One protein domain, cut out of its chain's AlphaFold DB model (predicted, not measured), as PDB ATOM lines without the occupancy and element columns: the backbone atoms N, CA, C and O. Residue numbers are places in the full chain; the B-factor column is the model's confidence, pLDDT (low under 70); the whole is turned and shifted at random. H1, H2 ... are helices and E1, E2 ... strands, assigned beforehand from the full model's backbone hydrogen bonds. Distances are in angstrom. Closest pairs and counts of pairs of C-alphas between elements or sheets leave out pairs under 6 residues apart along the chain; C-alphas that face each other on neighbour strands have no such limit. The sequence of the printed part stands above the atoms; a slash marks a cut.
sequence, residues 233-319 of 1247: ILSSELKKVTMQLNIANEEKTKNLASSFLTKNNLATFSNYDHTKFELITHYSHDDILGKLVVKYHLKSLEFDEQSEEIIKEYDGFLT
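AT A GLANCE: This is residues 233 to 319 of the 1247 residues of an uncharacterized protein of Mycoplasma salivarium (UniProt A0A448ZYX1). A long, slim sheet of three strands, E3, E4 and E5, runs along most of a rod, and a short two-stranded ladder, E1 and E2, lies over one face of it across a gap. The small helices H1 and H3 sit toward opposite ends of the long sheet, and H2, as short as H3, lies farther out near the same end as H3. The printed part has 87 residues with three named helices and five named strands, in the order H1 E1 H2 H3 E2 E3 E4 E5, and its class is mixed, helices and strands. The larger sheet has the order E3 - E4 - E5 and the smaller E1 - E2, both antiparallel. The whole is only just compact, close to loose, with a radius of gyration of the C-alphas of 14.3 A and spans of 43 by 20 by 19 A.

HOW THE PARTS SIT: Begin at H1, residues 233 to 238, in which every O i to N i+4 pair is within hydrogen-bond range. Next look at E1, residues 242 to 245, whose antiparallel neighbour is E2, residues 267 to 270; N 244 and O 268 are 2.9 A apart. Between them come H2, residues 249 to 252, and H3, residues 257 to 260, both too short for an O i to N i+4 pair; they meet only through their link. Then find the hairpin of E3, residues 277 to 286, and E4, residues 291 to 300, where N 282 and O 295 are 2.8 A apart. E4 forms another hairpin with E5, residues 310 to 314; N 294 and O 312 are 2.8 A apart. These three strands make a meander, each strand the antiparallel neighbour of the one before. E1 and E2 are each apart from E3, E4 and E5. H1 is on the larger sheet at a height of 7.4 A, only just over none of its strands, with two of its C-alphas falling on E4; the closest C-alphas, of Leu 238 and Leu 298, are 6.4 A apart. H3 is on the same face, over E3 at a height of 7.9 A; the closest C-alphas, of Ala 257 and His 285, are 5.8 A apart. H2 is not on this sheet.

IN THESE COORDINATES: Find C-alpha 233 at (261.223, 218.843, 286.105), where H1 begins. At C-alpha 277, (258.308, 212.660, 294.161), E3 sets out and runs 29.6 A; E4 returns over 30.1 A. E5 covers 13.4 A and ends at C-alpha 314, (233.571, 218.260, 291.193).

THE WHOLE: The two C-alphas farthest apart, of Lys 254 and Phe 303, are 43.4 A apart. The printed part has no cut, and no link is long. Look for pLDDT under 70 at residues 262 to 265 and 302 to 304; the mean of the printed part is 82.1.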
ATOM      1  N   ILE A 233     261.376 220.299 285.981       79.31
ATOM      2  CA  ILE A 233     261.223 218.843 286.105       79.31
ATOM      3  C   ILE A 233     259.922 218.516 286.847       79.31
ATOM      4  O   ILE A 233     259.087 217.791 286.307       79.31
ATOM      5  N   LEU A 234     259.708 219.112 288.023       79.75
ATOM      6  CA  LEU A 234     258.503 218.942 288.840       79.75
ATOM      7  C   LEU A 234     257.232 219.329 288.076       79.75
ATOM      8  O   LEU A 234     256.254 218.589 288.093       79.75
ATOM      9  N   SER A 235     257.257 220.444 287.345       77.94
ATOM     10  CA  SER A 235     256.117 220.896 286.538       77.94
ATOM     11  C   SER A 235     255.822 219.957 285.367       77.94
ATOM     12  O   SER A 235     254.662 219.706 285.040       77.94
ATOM     13  N   SER A 236     256.861 219.421 284.719       81.19
ATOM     14  CA  SER A 236     256.697 218.441 283.641       81.19
ATOM     15  C   SER A 236     256.144 217.108 284.145       81.19
ATOM     16  O   SER A 236     255.370 216.465 283.440       81.19
ATOM     17  N   GLU A 237     256.503 216.720 285.369       84.00
ATOM     18  CA  GLU A 237     256.028 215.496 286.000       84.00
ATOM     19  C   GLU A 237     254.596 215.650 286.518       84.00
ATOM     20  O   GLU A 237     253.756 214.790 286.266       84.00
ATOM     21  N   LEU A 238     254.266 216.793 287.130       86.06
ATOM     22  CA  LEU A 238     252.911 217.110 287.579       86.06
ATOM     23  C   LEU A 238     251.906 217.063 286.418       86.06
ATOM     24  O   LEU A 238     250.795 216.574 286.585       86.06
ATOM     25  N   LYS A 239     252.304 217.507 285.218       83.00
ATOM     26  CA  LYS A 239     251.459 217.438 284.010       83.00
ATOM     27  C   LYS A 239     251.115 216.011 283.574       83.00
ATOM     28  O   LYS A 239     250.141 215.834 282.847       83.00
ATOM     29  N   LYS A 240     251.898 215.009 283.981       84.25
ATOM     30  CA  LYS A 240     251.615 213.593 283.699       84.25
ATOM     31  C   LYS A 240     250.643 212.998 284.716       84.25
ATOM     32  O   LYS A 240     249.911 212.071 284.365       84.25
ATOM     33  N   VAL A 241     250.601 213.551 285.935       86.12
ATOM     34  CA  VAL A 241     249.729 213.080 287.017       86.12
ATOM     35  C   VAL A 241     248.285 213.045 286.530       86.12
ATOM     36  O   VAL A 241     247.667 214.061 286.215       86.12
ATOM     37  N   THR A 242     247.726 211.843 286.489       85.75
ATOM     38  CA  THR A 242     246.334 211.612 286.123       85.75
ATOM     39  C   THR A 242     245.551 211.279 287.383       85.75
ATOM     40  O   THR A 242     245.894 210.340 288.100       85.75
ATOM     41  N   MET A 243     244.496 212.050 287.649       85.75
ATOM     42  CA  MET A 243     243.644 211.897 288.827       85.75
ATOM     43  C   MET A 243     242.241 211.445 288.429       85.75
ATOM     44  O   MET A 243     241.603 212.084 287.587       85.75
ATOM     45  N   GLN A 244     241.744 210.406 289.096       84.81
ATOM     46  CA  GLN A 244     240.382 209.901 288.964       84.81
ATOM     47  C   GLN A 244     239.701 209.867 290.335       84.81
ATOM     48  O   GLN A 244     240.248 209.319 291.288       84.81
ATOM     49  N   LEU A 245     238.498 210.437 290.444       84.50
ATOM     50  CA  LEU A 245     237.686 210.304 291.655       84.50
ATOM     51  C   LEU A 245     237.122 208.889 291.779       84.50
ATOM     52  O   LEU A 245     236.525 208.372 290.836       84.50
ATOM     53  N   ASN A 246     237.212 208.317 292.977       85.19
ATOM     54  CA  ASN A 246     236.667 206.996 293.294       85.19
ATOM     55  C   ASN A 246     235.228 207.097 293.834       85.19
ATOM     56  O   ASN A 246     234.874 206.429 294.805       85.19
ATOM     57  N   ILE A 247     234.405 207.965 293.239       81.06
ATOM     58  CA  ILE A 247     233.002 208.175 293.622       81.06
ATOM     59  C   ILE A 247     232.145 208.001 292.370       81.06
ATOM     60  O   ILE A 247     232.271 208.774 291.414       81.06
ATOM     61  N   ALA A 248     231.279 206.987 292.373       79.94
ATOM     62  CA  ALA A 248     230.330 206.766 291.288       79.94
ATOM     63  C   ALA A 248     229.357 207.951 291.184       79.94
ATOM     64  O   ALA A 248     228.936 208.504 292.200       79.94
ATOM     65  N   ASN A 249     228.971 208.337 289.965       75.19
ATOM     66  CA  ASN A 249     228.087 209.492 289.760       75.19
ATOM     67  C   ASN A 249     226.736 209.348 290.487       75.19
ATOM     68  O   ASN A 249     226.221 210.334 291.003       75.19
ATOM     69  N   GLU A 250     226.205 208.129 290.605       77.69
ATOM     70  CA  GLU A 250     224.971 207.859 291.353       77.69
ATOM     71  C   GLU A 250     225.103 208.147 292.857       77.69
ATOM     72  O   GLU A 250     224.143 208.592 293.486       77.69
ATOM     73  N   GLU A 251     226.287 207.938 293.446       79.50
ATOM     74  CA  GLU A 251     226.515 208.221 294.869       79.50
ATOM     75  C   GLU A 251     226.598 209.718 295.155       79.50
ATOM     76  O   GLU A 251     226.166 210.144 296.230       79.50
ATOM     77  N   LYS A 252     227.091 210.513 294.193       81.19
ATOM     78  CA  LYS A 252     227.128 211.978 294.304       81.19
ATOM     79  C   LYS A 252     225.712 212.519 294.505       81.19
ATOM     80  O   LYS A 252     225.449 213.224 295.470       81.19
ATOM     81  N   THR A 253     224.760 212.053 293.702       79.94
ATOM     82  CA  THR A 253     223.358 212.507 293.767       79.94
ATOM     83  C   THR A 253     222.578 212.067 295.009       79.94
ATOM     84  O   THR A 253     221.415 212.429 295.146       79.94
ATOM     85  N   LYS A 254     223.170 211.265 295.900       80.38
ATOM     86  CA  LYS A 254     222.494 210.725 297.092       80.38
ATOM     87  C   LYS A 254     223.094 211.225 298.405       80.38
ATOM     88  O   LYS A 254     222.466 211.062 299.446       80.38
ATOM     89  N   ASN A 255     224.283 211.827 298.374       81.38
ATOM     90  CA  ASN A 255     225.070 212.120 299.570       81.38
ATOM     91  C   ASN A 255     225.752 213.496 299.493       81.38
ATOM     92  O   ASN A 255     226.086 213.972 298.409       81.38
ATOM     93  N   LEU A 256     226.004 214.103 300.659       85.19
ATOM     94  CA  LEU A 256     226.794 215.336 300.791       85.19
ATOM     95  C   LEU A 256     228.266 215.079 300.446       85.19
ATOM     96  O   LEU A 256     228.786 213.998 300.734       85.19
ATOM     97  N   ALA A 257     228.968 216.074 299.900       84.56
ATOM     98  CA  ALA A 257     230.394 215.954 299.586       84.56
ATOM     99  C   ALA A 257     231.242 215.698 300.849       84.56
ATOM    100  O   ALA A 257     232.144 214.855 300.819       84.56
ATOM    101  N   SER A 258     230.893 216.322 301.983       84.69
ATOM    102  CA  SER A 258     231.522 216.074 303.294       84.69
ATOM    103  C   SER A 258     231.528 214.610 303.722       84.69
ATOM    104  O   SER A 258     232.494 214.148 304.329       84.69
ATOM    105  N   SER A 259     230.478 213.855 303.382       82.69
ATOM    106  CA  SER A 259     230.320 212.461 303.816       82.69
ATOM    107  C   SER A 259     231.388 211.521 303.249       82.69
ATOM    108  O   SER A 259     231.596 210.427 303.775       82.69
ATOM    109  N   PHE A 260     232.095 211.948 302.199       80.62
ATOM    110  CA  PHE A 260     233.163 211.171 301.582       80.62
ATOM    111  C   PHE A 260     234.544 211.494 302.151       80.62
ATOM    112  O   PHE A 260     235.426 210.651 302.017       80.62
ATOM    113  N   LEU A 261     234.739 212.637 302.824       73.00
ATOM    114  CA  LEU A 261     236.053 213.098 303.309       73.00
ATOM    115  C   LEU A 261     236.675 212.207 304.396       73.00
ATOM    116  O   LEU A 261     237.868 212.305 304.661       73.00
ATOM    117  N   THR A 262     235.898 211.304 304.996       59.56
ATOM    118  CA  THR A 262     236.376 210.295 305.956       59.56
ATOM    119  C   THR A 262     236.893 209.011 305.290       59.56
ATOM    120  O   THR A 262     237.415 208.132 305.976       59.56
ATOM    121  N   LYS A 263     236.769 208.863 303.961       59.28
ATOM    122  CA  LYS A 263     237.244 207.681 303.220       59.28
ATOM    123  C   LYS A 263     238.709 207.863 302.791       59.28
ATOM    124  O   LYS A 263     239.010 208.716 301.963       59.28
ATOM    125  N   ASN A 264     239.597 206.966 303.237       48.44
ATOM    126  CA  ASN A 264     241.051 206.978 302.960       48.44
ATOM    127  C   ASN A 264     241.477 206.884 301.469       48.44
ATOM    128  O   ASN A 264     242.667 206.819 301.193       48.44
ATOM    129  N   ASN A 265     240.556 206.844 300.496       66.75
ATOM    130  CA  ASN A 265     240.860 206.683 299.062       66.75
ATOM    131  C   ASN A 265     239.877 207.468 298.170       66.75
ATOM    132  O   ASN A 265     239.235 206.898 297.286       66.75
ATOM    133  N   LEU A 266     239.722 208.769 298.412       80.19
ATOM    134  CA  LEU A 266     238.750 209.616 297.709       80.19
ATOM    135  C   LEU A 266     239.060 209.802 296.210       80.19
ATOM    136  O   LEU A 266     238.155 209.821 295.372       80.19
ATOM    137  N   ALA A 267     240.345 209.868 295.867       82.00
ATOM    138  CA  ALA A 267     240.844 209.926 294.500       82.00
ATOM    139  C   ALA A 267     242.031 208.971 294.319       82.00
ATOM    140  O   ALA A 267     242.793 208.721 295.252       82.00
ATOM    141  N   THR A 268     242.189 208.445 293.108       84.44
ATOM    142  CA  THR A 268     243.375 207.701 292.683       84.44
ATOM    143  C   THR A 268     244.217 208.601 291.790       84.44
ATOM    144  O   THR A 268     243.702 209.179 290.831       84.44
ATOM    145  N   PHE A 269     245.508 208.696 292.092       87.25
ATOM    146  CA  PHE A 269     246.494 209.418 291.297       87.25
ATOM    147  C   PHE A 269     247.456 208.417 290.661       87.25
ATOM    148  O   PHE A 269     247.862 207.448 291.297       87.25
ATOM    149  N   SER A 270     247.789 208.634 289.396       82.31
ATOM    150  CA  SER A 270     248.630 207.749 288.586       82.31
ATOM    151  C   SER A 270     249.564 208.568 287.697       82.31
ATOM    152  O   SER A 270     249.362 209.772 287.548       82.31
ATOM    153  N   ASN A 271     250.560 207.916 287.090       84.31
ATOM    154  CA  ASN A 271     251.480 208.504 286.107       84.31
ATOM    155  C   ASN A 271     252.440 209.575 286.663       84.31
ATOM    156  O   ASN A 271     252.682 210.585 286.006       84.31
ATOM    157  N   TYR A 272     253.017 209.338 287.846       85.56
ATOM    158  CA  TYR A 272     254.172 210.092 288.348       85.56
ATOM    159  C   TYR A 272     255.219 209.167 288.973       85.56
ATOM    160  O   TYR A 272     254.900 208.074 289.440       85.56
ATOM    161  N   ASP A 273     256.481 209.590 288.969       81.25
ATOM    162  CA  ASP A 273     257.580 208.828 289.564       81.25
ATOM    163  C   ASP A 273     257.573 208.898 291.105       81.25
ATOM    164  O   ASP A 273     258.210 209.756 291.722       81.25
ATOM    165  N   HIS A 274     256.875 207.948 291.731       79.88
ATOM    166  CA  HIS A 274     256.767 207.799 293.189       79.88
ATOM    167  C   HIS A 274     258.113 207.613 293.910       79.88
ATOM    168  O   HIS A 274     258.180 207.779 295.125       79.88
ATOM    169  N   THR A 275     259.185 207.237 293.199       76.38
ATOM    170  CA  THR A 275     260.514 207.059 293.812       76.38
ATOM    171  C   THR A 275     261.258 208.378 293.991       76.38
ATOM    172  O   THR A 275     262.193 208.453 294.786       76.38
ATOM    173  N   LYS A 276     260.847 209.420 293.261       76.25
ATOM    174  CA  LYS A 276     261.484 210.743 293.271       76.25
ATOM    175  C   LYS A 276     260.594 211.832 293.849       76.25
ATOM    176  O   LYS A 276     261.114 212.837 294.336       76.25
ATOM    177  N   PHE A 277     259.279 211.643 293.792       83.25
ATOM    178  CA  PHE A 277     258.308 212.660 294.161       83.25
ATOM    179  C   PHE A 277     257.237 212.102 295.094       83.25
ATOM    180  O   PHE A 277     256.660 211.040 294.857       83.25
ATOM    181  N   GLU A 278     256.939 212.867 296.134       86.94
ATOM    182  CA  GLU A 278     255.792 212.680 297.006       86.94
ATOM    183  C   GLU A 278     254.615 213.497 296.466       86.94
ATOM    184  O   GLU A 278     254.766 214.666 296.119       86.94
ATOM    185  N   LEU A 279     253.430 212.894 296.384       87.50
ATOM    186  CA  LEU A 279     252.214 213.611 296.011       87.50
ATOM    187  C   LEU A 279     251.502 214.078 297.279       87.50
ATOM    188  O   LEU A 279     251.027 213.256 298.060       87.50
ATOM    189  N   ILE A 280     251.380 215.391 297.439       87.56
ATOM    190  CA  ILE A 280     250.643 216.004 298.540       87.56
ATOM    191  C   ILE A 280     249.242 216.344 298.048       87.56
ATOM    192  O   ILE A 280     249.081 217.010 297.026       87.56
ATOM    193  N   THR A 281     248.221 215.886 298.775       87.81
ATOM    194  CA  THR A 281     246.810 216.081 298.416       87.81
ATOM    195  C   THR A 281     246.034 216.715 299.559       87.81
ATOM    196  O   THR A 281     246.180 216.302 300.709       87.81
ATOM    197  N   HIS A 282     245.147 217.650 299.238       85.69
ATOM    198  CA  HIS A 282     244.216 218.262 300.173       85.69
ATOM    199  C   HIS A 282     242.796 218.231 299.600       85.69
ATOM    200  O   HIS A 282     242.578 218.561 298.433       85.69
ATOM    201  N   TYR A 283     241.831 217.833 300.424       87.56
ATOM    202  CA  TYR A 283     240.426 217.714 300.043       87.56
ATOM    203  C   TYR A 283     239.592 218.679 300.876       87.56
ATOM    204  O   TYR A 283     239.694 218.691 302.102       87.56
ATOM    205  N   SER A 284     238.736 219.449 300.216       85.31
ATOM    206  CA  SER A 284     237.747 220.307 300.864       85.31
ATOM    207  C   SER A 284     236.392 220.154 300.181       85.31
ATOM    208  O   SER A 284     236.293 219.605 299.085       85.31
ATOM    209  N   HIS A 285     235.328 220.617 300.825       88.50
ATOM    210  CA  HIS A 285     233.968 220.474 300.319       88.50
ATOM    211  C   HIS A 285     233.181 221.772 300.496       88.50
ATOM    212  O   HIS A 285     233.507 222.595 301.350       88.50
ATOM    213  N   ASP A 286     232.134 221.914 299.695       86.94
ATOM    214  CA  ASP A 286     231.103 222.931 299.833       86.94
ATOM    215  C   ASP A 286     229.744 222.232 299.726       86.94
ATOM    216  O   ASP A 286     229.212 222.006 298.639       86.94
ATOM    217  N   ASP A 287     229.189 221.837 300.872       84.88
ATOM    218  CA  ASP A 287     227.892 221.154 300.928       84.88
ATOM    219  C   ASP A 287     226.716 222.100 300.642       84.88
ATOM    220  O   ASP A 287     225.599 221.638 300.405       84.88
ATOM    221  N   ILE A 288     226.943 223.418 300.656       82.69
ATOM    222  CA  ILE A 288     225.922 224.402 300.294       82.69
ATOM    223  C   ILE A 288     225.722 224.355 298.779       82.69
ATOM    224  O   ILE A 288     224.590 224.260 298.309       82.69
ATOM    225  N   LEU A 289     226.826 224.352 298.024       83.31
ATOM    226  CA  LEU A 289     226.816 224.281 296.561       83.31
ATOM    227  C   LEU A 289     226.838 222.848 296.001       83.31
ATOM    228  O   LEU A 289     226.705 222.673 294.791       83.31
ATOM    229  N   GLY A 290     227.001 221.826 296.845       86.19
ATOM    230  CA  GLY A 290     227.074 220.426 296.414       86.19
ATOM    231  C   GLY A 290     228.371 220.101 295.664       86.19
ATOM    232  O   GLY A 290     228.345 219.391 294.652       86.19
ATOM    233  N   LYS A 291     229.503 220.635 296.143       88.38
ATOM    234  CA  LYS A 291     230.814 220.522 295.492       88.38
ATOM    235  C   LYS A 291     231.873 219.854 296.359       88.38
ATOM    236  O   LYS A 291     231.930 220.032 297.575       88.38
ATOM    237  N   LEU A 292     232.784 219.156 295.694       89.19
ATOM    238  CA  LEU A 292     234.028 218.635 296.251       89.19
ATOM    239  C   LEU A 292     235.217 219.286 295.532       89.19
ATOM    240  O   LEU A 292     235.261 219.313 294.305       89.19
ATOM    241  N   VAL A 293     236.206 219.751 296.289       87.88
ATOM    242  CA  VAL A 293     237.426 220.381 295.773       87.88
ATOM    243  C   VAL A 293     238.633 219.521 296.137       87.88
ATOM    244  O   VAL A 293     238.842 219.178 297.301       87.88
ATOM    245  N   VAL A 294     239.440 219.180 295.135       89.50
ATOM    246  CA  VAL A 294     240.673 218.401 295.282       89.50
ATOM    247  C   VAL A 294     241.859 219.254 294.858       89.50
ATOM    248  O   VAL A 294     241.919 219.715 293.719       89.50
ATOM    249  N   LYS A 295     242.814 219.437 295.765       90.44
ATOM    250  CA  LYS A 295     244.062 220.170 295.541       90.44
ATOM    251  C   LYS A 295     245.240 219.214 295.623       90.44
ATOM    252  O   LYS A 295     245.279 218.394 296.538       90.44
ATOM    253  N   TYR A 296     246.186 219.292 294.692       90.38
ATOM    254  CA  TYR A 296     247.377 218.443 294.736       90.38
ATOM    255  C   TYR A 296     248.604 219.072 294.076       90.38
ATOM    256  O   TYR A 296     248.486 219.824 293.110       90.38
ATOM    257  N   HIS A 297     249.785 218.728 294.587       90.19
ATOM    258  CA  HIS A 297     251.091 219.090 294.030       90.19
ATOM    259  C   HIS A 297     252.119 217.980 294.303       90.19
ATOM    260  O   HIS A 297     251.910 217.120 295.159       90.19
ATOM    261  N   LEU A 298     253.234 217.993 293.573       88.00
ATOM    262  CA  LEU A 298     254.368 217.099 293.795       88.00
ATOM    263  C   LEU A 298     255.439 217.805 294.626       88.00
ATOM    264  O   LEU A 298     255.853 218.916 294.297       88.00
ATOM    265  N   LYS A 299     255.933 217.136 295.660       85.38
ATOM    266  CA  LYS A 299     257.106 217.530 296.433       85.38
ATOM    267  C   LYS A 299     258.270 216.612 296.075       85.38
ATOM    268  O   LYS A 299     258.099 215.402 295.957       85.38
ATOM    269  N   SER A 300     259.456 217.173 295.875       79.12
ATOM    270  CA  SER A 300     260.654 216.362 295.645       79.12
ATOM    271  C   SER A 300     261.097 215.658 296.933       79.12
ATOM    272  O   SER A 300     261.127 216.265 297.998       79.12
ATOM    273  N   LEU A 301     261.458 214.375 296.834       76.75
ATOM    274  CA  LEU A 301     262.018 213.609 297.955       76.75
ATOM    275  C   LEU A 301     263.517 213.882 298.160       76.75
ATOM    276  O   LEU A 301     264.041 213.688 299.253       76.75
ATOM    277  N   GLU A 302     264.215 214.322 297.110       68.94
ATOM    278  CA  GLU A 302     265.662 214.582 297.139       68.94
ATOM    279  C   GLU A 302     265.983 216.056 297.473       68.94
ATOM    280  O   GLU A 302     267.076 216.365 297.945       68.94
ATOM    281  N   PHE A 303     265.029 216.974 297.264       66.06
ATOM    282  CA  PHE A 303     265.220 218.424 297.418       66.06
ATOM    283  C   PHE A 303     263.995 219.075 298.052       66.06
ATOM    284  O   PHE A 303     262.875 218.677 297.759       66.06
ATOM    285  N   ASP A 304     264.196 220.126 298.846       67.75
ATOM    286  CA  ASP A 304     263.108 220.895 299.467       67.75
ATOM    287  C   ASP A 304     262.468 221.893 298.475       67.75
ATOM    288  O   ASP A 304     262.528 223.108 298.639       67.75
ATOM    289  N   GLU A 305     261.914 221.371 297.378       73.38
ATOM    290  CA  GLU A 305     261.199 222.126 296.340       73.38
ATOM    291  C   GLU A 305     259.878 221.413 295.991       73.38
ATOM    292  O   GLU A 305     259.784 220.180 296.039       73.38
ATOM    293  N   GLN A 306     258.862 222.189 295.606       81.88
ATOM    294  CA  GLN A 306     257.522 221.699 295.261       81.88
ATOM    295  C   GLN A 306     257.058 222.229 293.900       81.88
ATOM    296  O   GLN A 306     257.477 223.300 293.459       81.88
ATOM    297  N   SER A 307     256.193 221.471 293.228       83.62
ATOM    298  CA  SER A 307     255.505 221.922 292.021       83.62
ATOM    299  C   SER A 307     254.434 222.965 292.350       83.62
ATOM    300  O   SER A 307     254.064 223.165 293.507       83.62
ATOM    301  N   GLU A 308     253.869 223.580 291.313       80.88
ATOM    302  CA  GLU A 308     252.616 224.327 291.450       80.88
ATOM    303  C   GLU A 308     251.467 223.408 291.912       80.88
ATOM    304  O   GLU A 308     251.523 222.185 291.740       80.88
ATOM    305  N   GLU A 309     250.435 224.003 292.513       87.44
ATOM    306  CA  GLU A 309     249.233 223.305 292.978       87.44
ATOM    307  C   GLU A 309     248.162 223.275 291.882       87.44
ATOM    308  O   GLU A 309     247.795 224.309 291.325       87.44
ATOM    309  N   ILE A 310     247.625 222.086 291.594       88.00
ATOM    310  CA  ILE A 310     246.455 221.915 290.730       88.00
ATOM    311  C   ILE A 310     245.205 221.805 291.598       88.00
ATOM    312  O   ILE A 310     245.151 220.993 292.521       88.00
ATOM    313  N   ILE A 311     244.175 222.572 291.239       88.88
ATOM    314  CA  ILE A 311     242.855 222.565 291.878       88.88
ATOM    315  C   ILE A 311     241.840 221.970 290.896       88.88
ATOM    316  O   ILE A 311     241.738 222.416 289.754       88.88
ATOM    317  N   LYS A 312     241.086 220.957 291.329       87.31
ATOM    318  CA  LYS A 312     239.977 220.358 290.574       87.31
ATOM    319  C   LYS A 312     238.692 220.389 291.392       87.31
ATOM    320  O   LYS A 312     238.671 219.917 292.524       87.31
ATOM    321  N   GLU A 313     237.622 220.892 290.785       88.88
ATOM    322  CA  GLU A 313     236.283 220.934 291.375       88.88
ATOM    323  C   GLU A 313     235.382 219.865 290.759       88.88
ATOM    324  O   GLU A 313     235.466 219.568 289.564       88.88
ATOM    325  N   TYR A 314     234.522 219.283 291.589       86.56
ATOM    326  CA  TYR A 314     233.571 218.260 291.193       86.56
ATOM    327  C   TYR A 314     232.194 218.550 291.764       86.56
ATOM    328  O   TYR A 314     231.993 218.523 292.978       86.56
ATOM    329  N   ASP A 315     231.254 218.747 290.849       83.88
ATOM    330  CA  ASP A 315     229.866 219.071 291.147       83.88
ATOM    331  C   ASP A 315     228.977 217.812 291.120       83.88
ATOM    332  O   ASP A 315     229.417 216.701 290.784       83.88
ATOM    333  N   GLY A 316     227.696 217.994 291.449       81.94
ATOM    334  CA  GLY A 316     226.671 216.946 291.399       81.94
ATOM    335  C   GLY A 316     226.472 216.193 292.713       81.94
ATOM    336  O   GLY A 316     225.769 215.179 292.716       81.94
ATOM    337  N   PHE A 317     227.076 216.663 293.812       89.38
ATOM    338  CA  PHE A 317     226.766 216.168 295.150       89.38
ATOM    339  C   PHE A 317     225.444 216.745 295.652       89.38
ATOM    340  O   PHE A 317     225.007 217.811 295.215       89.38
ATOM    341  N   LEU A 318     224.807 216.034 296.578       83.69
ATOM    342  CA  LEU A 318     223.584 216.505 297.209       83.69
ATOM    343  C   LEU A 318     223.883 217.770 298.026       83.69
ATOM    344  O   LEU A 318     224.886 217.811 298.738       83.69
ATOM    345  N   THR A 319     223.028 218.790 297.953       87.44
ATOM    346  CA  THR A 319     223.190 219.976 298.807       87.44
ATOM    347  C   THR A 319     222.668 219.708 300.217       87.44
ATOM    348  O   THR A 319     221.818 218.837 300.435       87.44
TER     349      THR A 319